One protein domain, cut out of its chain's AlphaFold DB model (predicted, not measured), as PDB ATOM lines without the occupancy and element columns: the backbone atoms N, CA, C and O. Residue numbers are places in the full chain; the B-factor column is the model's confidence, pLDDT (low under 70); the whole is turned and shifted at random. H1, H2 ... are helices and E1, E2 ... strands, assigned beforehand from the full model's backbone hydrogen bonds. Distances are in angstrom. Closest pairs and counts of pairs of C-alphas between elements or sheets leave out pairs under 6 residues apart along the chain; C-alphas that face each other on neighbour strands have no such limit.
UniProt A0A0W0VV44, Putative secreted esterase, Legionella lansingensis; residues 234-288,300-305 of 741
ATOM      1  N   GLU A 234     355.026 219.664 342.545       77.50
ATOM      2  CA  GLU A 234     356.211 219.516 341.700       77.50
ATOM      3  C   GLU A 234     356.272 220.606 340.624       77.50
ATOM      4  O   GLU A 234     355.261 221.222 340.278       77.50
ATOM      5  N   LEU A 235     357.465 220.820 340.065       86.19
ATOM      6  CA  LEU A 235     357.666 221.681 338.903       86.19
ATOM      7  C   LEU A 235     357.928 220.825 337.663       86.19
ATOM      8  O   LEU A 235     358.812 219.970 337.682       86.19
ATOM      9  N   GLU A 236     357.217 221.096 336.570       88.12
ATOM     10  CA  GLU A 236     357.430 220.436 335.278       88.12
ATOM     11  C   GLU A 236     357.627 221.487 334.184       88.12
ATOM     12  O   GLU A 236     356.795 222.372 334.003       88.12
ATOM     13  N   LEU A 237     358.720 221.387 333.427       87.44
ATOM     14  CA  LEU A 237     358.947 222.247 332.267       87.44
ATOM     15  C   LEU A 237     358.306 221.631 331.018       87.44
ATOM     16  O   LEU A 237     358.550 220.466 330.702       87.44
ATOM     17  N   ARG A 238     357.552 222.437 330.266       87.50
ATOM     18  CA  ARG A 238     357.012 222.085 328.946       87.50
ATOM     19  C   ARG A 238     357.446 223.091 327.889       87.50
ATOM     20  O   ARG A 238     357.640 224.268 328.170       87.50
ATOM     21  N   SER A 239     357.558 222.619 326.648       83.69
ATOM     22  CA  SER A 239     357.842 223.473 325.488       83.69
ATOM     23  C   SER A 239     356.675 224.400 325.129       83.69
ATOM     24  O   SER A 239     356.890 225.427 324.498       83.69
ATOM     25  N   SER A 240     355.446 224.035 325.508       85.75
ATOM     26  CA  SER A 240     354.231 224.836 325.355       85.75
ATOM     27  C   SER A 240     353.168 224.373 326.355       85.75
ATOM     28  O   SER A 240     353.070 223.181 326.649       85.75
ATOM     29  N   LEU A 241     352.339 225.303 326.840       90.25
ATOM     30  CA  LEU A 241     351.169 225.030 327.692       90.25
ATOM     31  C   LEU A 241     349.848 225.011 326.903       90.25
ATOM     32  O   LEU A 241     348.783 225.258 327.459       90.25
ATOM     33  N   SER A 242     349.913 224.733 325.598       82.62
ATOM     34  CA  SER A 242     348.739 224.672 324.716       82.62
ATOM     35  C   SER A 242     347.907 223.392 324.874       82.62
ATOM     36  O   SER A 242     346.697 223.440 324.667       82.62
ATOM     37  N   ASP A 243     348.521 222.273 325.284       82.50
ATOM     38  CA  ASP A 243     347.825 221.024 325.630       82.50
ATOM     39  C   ASP A 243     347.954 220.717 327.128       82.50
ATOM     40  O   ASP A 243     348.998 220.286 327.633       82.50
ATOM     41  N   LEU A 244     346.851 220.949 327.837       86.12
ATOM     42  CA  LEU A 244     346.718 220.772 329.283       86.12
ATOM     43  C   LEU A 244     345.865 219.551 329.645       86.12
ATOM     44  O   LEU A 244     345.580 219.330 330.823       86.12
ATOM     45  N   SER A 245     345.470 218.733 328.661       83.06
ATOM     46  CA  SER A 245     344.665 217.524 328.893       83.06
ATOM     47  C   SER A 245     345.367 216.526 329.823       83.06
ATOM     48  O   SER A 245     344.715 215.834 330.605       83.06
ATOM     49  N   GLN A 246     346.703 216.523 329.792       82.88
ATOM     50  CA  GLN A 246     347.585 215.704 330.628       82.88
ATOM     51  C   GLN A 246     348.017 216.395 331.931       82.88
ATOM     52  O   GLN A 246     348.926 215.912 332.601       82.88
ATOM     53  N   ALA A 247     347.445 217.551 332.282       86.81
ATOM     54  CA  ALA A 247     347.801 218.209 333.532       86.81
ATOM     55  C   ALA A 247     347.351 217.362 334.733       86.81
ATOM     56  O   ALA A 247     346.242 216.810 334.755       86.81
ATOM     57  N   GLU A 248     348.180 217.308 335.769       84.62
ATOM     58  CA  GLU A 248     347.948 216.583 337.019       84.62
ATOM     59  C   GLU A 248     347.773 217.568 338.187       84.62
ATOM     60  O   GLU A 248     348.297 218.683 338.178       84.62
ATOM     61  N   ARG A 249     346.974 217.190 339.198       76.25
ATOM     62  CA  ARG A 249     346.870 217.991 340.431       76.25
ATOM     63  C   ARG A 249     348.185 217.851 341.190       76.25
ATOM     64  O   ARG A 249     348.644 216.729 341.355       76.25
ATOM     65  N   GLY A 250     348.730 218.956 341.695       74.94
ATOM     66  CA  GLY A 250     350.032 218.935 342.369       74.94
ATOM     67  C   GLY A 250     351.231 219.122 341.436       74.94
ATOM     68  O   GLY A 250     352.365 218.880 341.824       74.94
ATOM     69  N   LYS A 251     351.020 219.580 340.201       85.88
ATOM     70  CA  LYS A 251     352.109 220.019 339.324       85.88
ATOM     71  C   LYS A 251     351.912 221.467 338.912       85.88
ATOM     72  O   LYS A 251     350.802 221.875 338.558       85.88
ATOM     73  N   ILE A 252     352.997 222.230 338.974       89.06
ATOM     74  CA  ILE A 252     353.114 223.559 338.387       89.06
ATOM     75  C   ILE A 252     353.881 223.383 337.083       89.06
ATOM     76  O   ILE A 252     355.087 223.136 337.070       89.06
ATOM     77  N   TYR A 253     353.154 223.486 335.980       91.62
ATOM     78  CA  TYR A 253     353.727 223.428 334.647       91.62
ATOM     79  C   TYR A 253     354.280 224.801 334.294       91.62
ATOM     80  O   TYR A 253     353.573 225.790 334.460       91.62
ATOM     81  N   LEU A 254     355.514 224.864 333.811       92.44
ATOM     82  CA  LEU A 254     356.204 226.087 333.409       92.44
ATOM     83  C   LEU A 254     356.516 226.019 331.910       92.44
ATOM     84  O   LEU A 254     356.849 224.956 331.391       92.44
ATOM     85  N   SER A 255     356.439 227.153 331.221       90.25
ATOM     86  CA  SER A 255     356.869 227.327 329.833       90.25
ATOM     87  C   SER A 255     357.693 228.600 329.709       90.25
ATOM     88  O   SER A 255     357.371 229.632 330.296       90.25
ATOM     89  N   GLU A 256     358.770 228.528 328.931       87.69
ATOM     90  CA  GLU A 256     359.621 229.681 328.630       87.69
ATOM     91  C   GLU A 256     359.083 230.500 327.446       87.69
ATOM     92  O   GLU A 256     359.335 231.703 327.370       87.69
ATOM     93  N   ASN A 257     358.333 229.869 326.533       85.31
ATOM     94  CA  ASN A 257     357.826 230.507 325.320       85.31
ATOM     95  C   ASN A 257     356.441 229.958 324.888       85.31
ATOM     96  O   ASN A 257     356.378 228.911 324.243       85.31
ATOM     97  N   PRO A 258     355.331 230.657 325.196       88.75
ATOM     98  CA  PRO A 258     355.268 231.894 325.973       88.75
ATOM     99  C   PRO A 258     355.615 231.654 327.447       88.75
ATOM    100  O   PRO A 258     355.583 230.529 327.945       88.75
ATOM    101  N   ARG A 259     355.985 232.740 328.124       91.31
ATOM    102  CA  ARG A 259     356.516 232.737 329.484       91.31
ATOM    103  C   ARG A 259     355.402 232.625 330.527       91.31
ATOM    104  O   ARG A 259     354.958 233.624 331.098       91.31
ATOM    105  N   GLU A 260     354.937 231.409 330.748       93.81
ATOM    106  CA  GLU A 260     353.677 231.141 331.437       93.81
ATOM    107  C   GLU A 260     353.777 229.930 332.360       93.81
ATOM    108  O   GLU A 260     354.648 229.075 332.203       93.81
ATOM    109  N   TYR A 261     352.858 229.851 333.319       94.44
ATOM    110  CA  TYR A 261     352.660 228.684 334.159       94.44
ATOM    111  C   TYR A 261     351.203 228.232 334.171       94.44
ATOM    112  O   TYR A 261     350.285 229.013 333.916       94.44
ATOM    113  N   TYR A 262     350.984 226.968 334.513       93.19
ATOM    114  CA  TYR A 262     349.658 226.401 334.699       93.19
ATOM    115  C   TYR A 262     349.627 225.442 335.888       93.19
ATOM    116  O   TYR A 262     350.559 224.671 336.113       93.19
ATOM    117  N   VAL A 263     348.517 225.463 336.617       89.56
ATOM    118  CA  VAL A 263     348.175 224.517 337.679       89.56
ATOM    119  C   VAL A 263     346.786 223.968 337.378       89.56
ATOM    120  O   VAL A 263     345.868 224.715 337.022       89.56
ATOM    121  N   LYS A 264     346.608 222.650 337.514       85.00
ATOM    122  CA  LYS A 264     345.331 221.992 337.219       85.00
ATOM    123  C   LYS A 264     344.185 222.592 338.036       85.00
ATOM    124  O   LYS A 264     344.189 222.511 339.262       85.00
ATOM    125  N   GLY A 265     343.176 223.109 337.335       81.88
ATOM    126  CA  GLY A 265     342.022 223.803 337.918       81.88
ATOM    127  C   GLY A 265     341.973 225.299 337.597       81.88
ATOM    128  O   GLY A 265     340.936 225.920 337.802       81.88
ATOM    129  N   MET A 266     343.049 225.869 337.047       87.81
ATOM    130  CA  MET A 266     343.025 227.215 336.470       87.81
ATOM    131  C   MET A 266     342.211 227.240 335.166       87.81
ATOM    132  O   MET A 266     342.190 226.260 334.417       87.81
ATOM    133  N   ASN A 267     341.615 228.398 334.859       85.75
ATOM    134  CA  ASN A 267     340.877 228.642 333.609       85.75
ATOM    135  C   ASN A 267     341.778 228.631 332.352       85.75
ATOM    136  O   ASN A 267     341.277 228.510 331.240       85.75
ATOM    137  N   GLY A 268     343.095 228.764 332.527       89.38
ATOM    138  CA  GLY A 268     344.118 228.752 331.479       89.38
ATOM    139  C   GLY A 268     345.493 229.126 332.054       89.38
ATOM    140  O   GLY A 268     345.564 229.425 333.249       89.38
ATOM    141  N   PRO A 269     346.581 229.083 331.263       94.38
ATOM    142  CA  PRO A 269     347.908 229.511 331.706       94.38
ATOM    143  C   PRO A 269     347.949 230.983 332.145       94.38
ATOM    144  O   PRO A 269     347.197 231.817 331.640       94.38
ATOM    145  N   ALA A 270     348.841 231.303 333.081       92.88
ATOM    146  CA  ALA A 270     349.070 232.652 333.595       92.88
ATOM    147  C   ALA A 270     350.530 233.086 333.368       92.88
ATOM    148  O   ALA A 270     351.425 232.242 333.392       92.88
ATOM    149  N   PRO A 271     350.813 234.386 333.177       92.75
ATOM    150  CA  PRO A 271     352.170 234.861 332.914       92.75
ATOM    151  C   PRO A 271     353.092 234.700 334.132       92.75
ATOM    152  O   PRO A 271     352.685 234.943 335.270       92.75
ATOM    153  N   ILE A 272     354.359 234.351 333.888       89.94
ATOM    154  CA  ILE A 272     355.417 234.341 334.913       89.94
ATOM    155  C   ILE A 272     356.102 235.722 334.932       89.94
ATOM    156  O   ILE A 272     356.652 236.128 333.899       89.94
ATOM    157  N   PRO A 273     356.157 236.435 336.077       84.75
ATOM    158  CA  PRO A 273     356.835 237.726 336.203       84.75
ATOM    159  C   PRO A 273     358.295 237.682 335.737       84.75
ATOM    160  O   PRO A 273     358.975 236.666 335.885       84.75
ATOM    161  N   LEU A 274     358.797 238.797 335.197       82.62
ATOM    162  CA  LEU A 274     360.169 238.904 334.672       82.62
ATOM    163  C   LEU A 274     361.253 238.733 335.746       82.62
ATOM    164  O   LEU A 274     362.374 238.362 335.421       82.62
ATOM    165  N   GLU A 275     360.906 238.981 337.007       80.00
ATOM    166  CA  GLU A 275     361.797 238.862 338.166       80.00
ATOM    167  C   GLU A 275     362.222 237.412 338.446       80.00
ATOM    168  O   GLU A 275     363.292 237.179 339.001       80.00
ATOM    169  N   ILE A 276     361.414 236.431 338.033       79.88
ATOM    170  CA  ILE A 276     361.728 235.010 338.201       79.88
ATOM    171  C   ILE A 276     362.752 234.601 337.140       79.88
ATOM    172  O   ILE A 276     362.431 234.541 335.966       79.88
ATOM    173  N   ASP A 277     363.996 234.284 337.463       80.31
ATOM    174  CA  ASP A 277     364.944 233.936 336.397       80.31
ATOM    175  C   ASP A 277     364.671 232.536 335.807       80.31
ATOM    176  O   ASP A 277     365.050 231.518 336.394       80.31
ATOM    177  N   LEU A 278     364.069 232.495 334.608       76.75
ATOM    178  CA  LEU A 278     363.763 231.251 333.892       76.75
ATOM    179  C   LEU A 278     364.920 230.720 333.028       76.75
ATOM    180  O   LEU A 278     364.770 229.701 332.364       76.75
ATOM    181  N   THR A 279     366.081 231.374 333.001       77.38
ATOM    182  CA  THR A 279     367.213 230.859 332.219       77.38
ATOM    183  C   THR A 279     367.743 229.550 332.809       77.38
ATOM    184  O   THR A 279     367.826 229.397 334.031       77.38
ATOM    185  N   ASN A 280     368.129 228.604 331.944       75.81
ATOM    186  CA  ASN A 280     368.622 227.273 332.325       75.81
ATOM    187  C   ASN A 280     367.650 226.505 333.241       75.81
ATOM    188  O   ASN A 280     368.078 225.861 334.207       75.81
ATOM    189  N   LEU A 281     366.342 226.577 332.959       74.12
ATOM    190  CA  LEU A 281     365.314 226.067 333.865       74.12
ATOM    191  C   LEU A 281     365.487 224.595 334.209       74.12
ATOM    192  O   LEU A 281     365.313 224.213 335.360       74.12
ATOM    193  N   THR A 282     365.902 223.780 333.242       73.25
ATOM    194  CA  THR A 282     366.138 222.346 333.435       73.25
ATOM    195  C   THR A 282     367.106 222.062 334.592       73.25
ATOM    196  O   THR A 282     366.908 221.103 335.329       73.25
ATOM    197  N   THR A 283     368.103 222.926 334.815       74.62
ATOM    198  CA  THR A 283     369.056 222.820 335.936       74.62
ATOM    199  C   THR A 283     368.470 223.360 337.245       74.62
ATOM    200  O   THR A 283     368.808 222.881 338.327       74.62
ATOM    201  N   LYS A 284     367.574 224.351 337.165       79.62
ATOM    202  CA  LYS A 284     366.945 225.003 338.323       79.62
ATOM    203  C   LYS A 284     365.711 224.285 338.852       79.62
ATOM    204  O   LYS A 284     365.350 224.527 339.996       79.62
ATOM    205  N   LEU A 285     365.094 223.379 338.089       77.12
ATOM    206  CA  LEU A 285     363.912 222.629 338.537       77.12
ATOM    207  C   LEU A 285     364.138 221.901 339.867       77.12
ATOM    208  O   LEU A 285     363.183 221.709 340.607       77.12
ATOM    209  N   ASN A 286     365.384 221.542 340.192       69.00
ATOM    210  CA  ASN A 286     365.758 220.912 341.460       69.00
ATOM    211  C   ASN A 286     366.366 221.880 342.491       69.00
ATOM    212  O   ASN A 286     366.671 221.465 343.605       69.00
ATOM    213  N   ASN A 287     366.538 223.157 342.149       75.88
ATOM    214  CA  ASN A 287     367.038 224.177 343.062       75.88
ATOM    215  C   ASN A 287     365.927 224.605 344.037       75.88
ATOM    216  O   ASN A 287     364.830 224.970 343.619       75.88
ATOM    217  N   LEU A 288     366.228 224.566 345.336       67.00
ATOM    218  CA  LEU A 288     365.266 224.845 346.405       67.00
ATOM    219  C   LEU A 288     364.760 226.292 346.380       67.00
ATOM    220  O   LEU A 288     363.551 226.508 346.435       67.00
ATOM    221  N   LYS A 300     350.708 233.478 345.800       70.19
ATOM    222  CA  LYS A 300     350.270 234.880 345.753       70.19
ATOM    223  C   LYS A 300     349.155 235.099 344.728       70.19
ATOM    224  O   LYS A 300     348.284 235.931 344.952       70.19
ATOM    225  N   ALA A 301     349.168 234.343 343.631       73.31
ATOM    226  CA  ALA A 301     348.109 234.351 342.626       73.31
ATOM    227  C   ALA A 301     346.873 233.508 343.011       73.31
ATOM    228  O   ALA A 301     345.917 233.454 342.245       73.31
ATOM    229  N   GLY A 302     346.875 232.847 344.174       68.38
ATOM    230  CA  GLY A 302     345.774 232.003 344.643       68.38
ATOM    231  C   GLY A 302     345.693 230.630 343.970       68.38
ATOM    232  O   GLY A 302     344.708 229.920 344.150       68.38
ATOM    233  N   HIS A 303     346.711 230.235 343.200       77.44
ATOM    234  CA  HIS A 303     346.711 228.978 342.445       77.44
ATOM    235  C   HIS A 303     347.337 227.808 343.213       77.44
ATOM    236  O   HIS A 303     347.099 226.654 342.863       77.44
ATOM    237  N   THR A 304     348.118 228.087 344.263       73.75
ATOM    238  CA  THR A 304     348.700 227.061 345.143       73.75
ATOM    239  C   THR A 304     348.611 227.453 346.626       73.75
ATOM    240  O   THR A 304     348.606 228.638 346.970       73.75
ATOM    241  N   PRO A 305     348.567 226.481 347.551       68.75
ATOM    242  CA  PRO A 305     348.713 226.735 348.981       68.75
ATOM    243  C   PRO A 305     350.058 227.397 349.319       68.75
ATOM    244  O   PRO A 305     351.072 227.121 348.679       68.75
TER     245      PRO A 305
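Overview. This is residues 234 to 288 and 300 to 305 of the 741 residues of the protein "Putative secreted esterase" of Legionella lansingensis (UniProt A0A0W0VV44). Little regular structure: a small three-stranded sheet with long loops, and short helix H1 only grazing the sheet. After hairpin E2 and E3, the chain folds back, residues 270 to 271 pairing antiparallel with 260 to 261 of E3. The 61 printed residues hold E1, E2, E3, H1 along the chain; the sheet, order E1 E2 E3, is mixed, as is the class, with 19 residues in named elements. It is compact, radius of gyration of the C-alphas 11.1 A, spanning 26 by 24 by 20 A.

Along the chain. E1, residues 234 to 237, begins at C-alpha (356.211, 219.516, 341.700). E2, 251 to 256, is 16.3 A long; E3, 259 to 263, 14.3 A. H1, 281 to 284, ends at C-alpha (366.945, 225.003, 338.323).

Arrangement. E1 and E2 are parallel at 27 degrees, N 252 and O 234 2.8 A apart. E2 and E3 are antiparallel at 168 degrees, N 253 and O 262 2.9 A apart. H1 is too short for any O i to N i+4 pair; its one O i to N i+3 pair is within hydrogen-bond range. The closest C-alphas of E1 and H1, Leu 237 and Thr 282, are 7.3 A apart.

Size, cuts and confidence. Residues 289 to 299 are cut out, C-alphas 288 and 300 being 18.1 A apart. Links E1 to E2 and E3 to H1 are long. Residues 286, 288, 302 and 305 have pLDDT under 70.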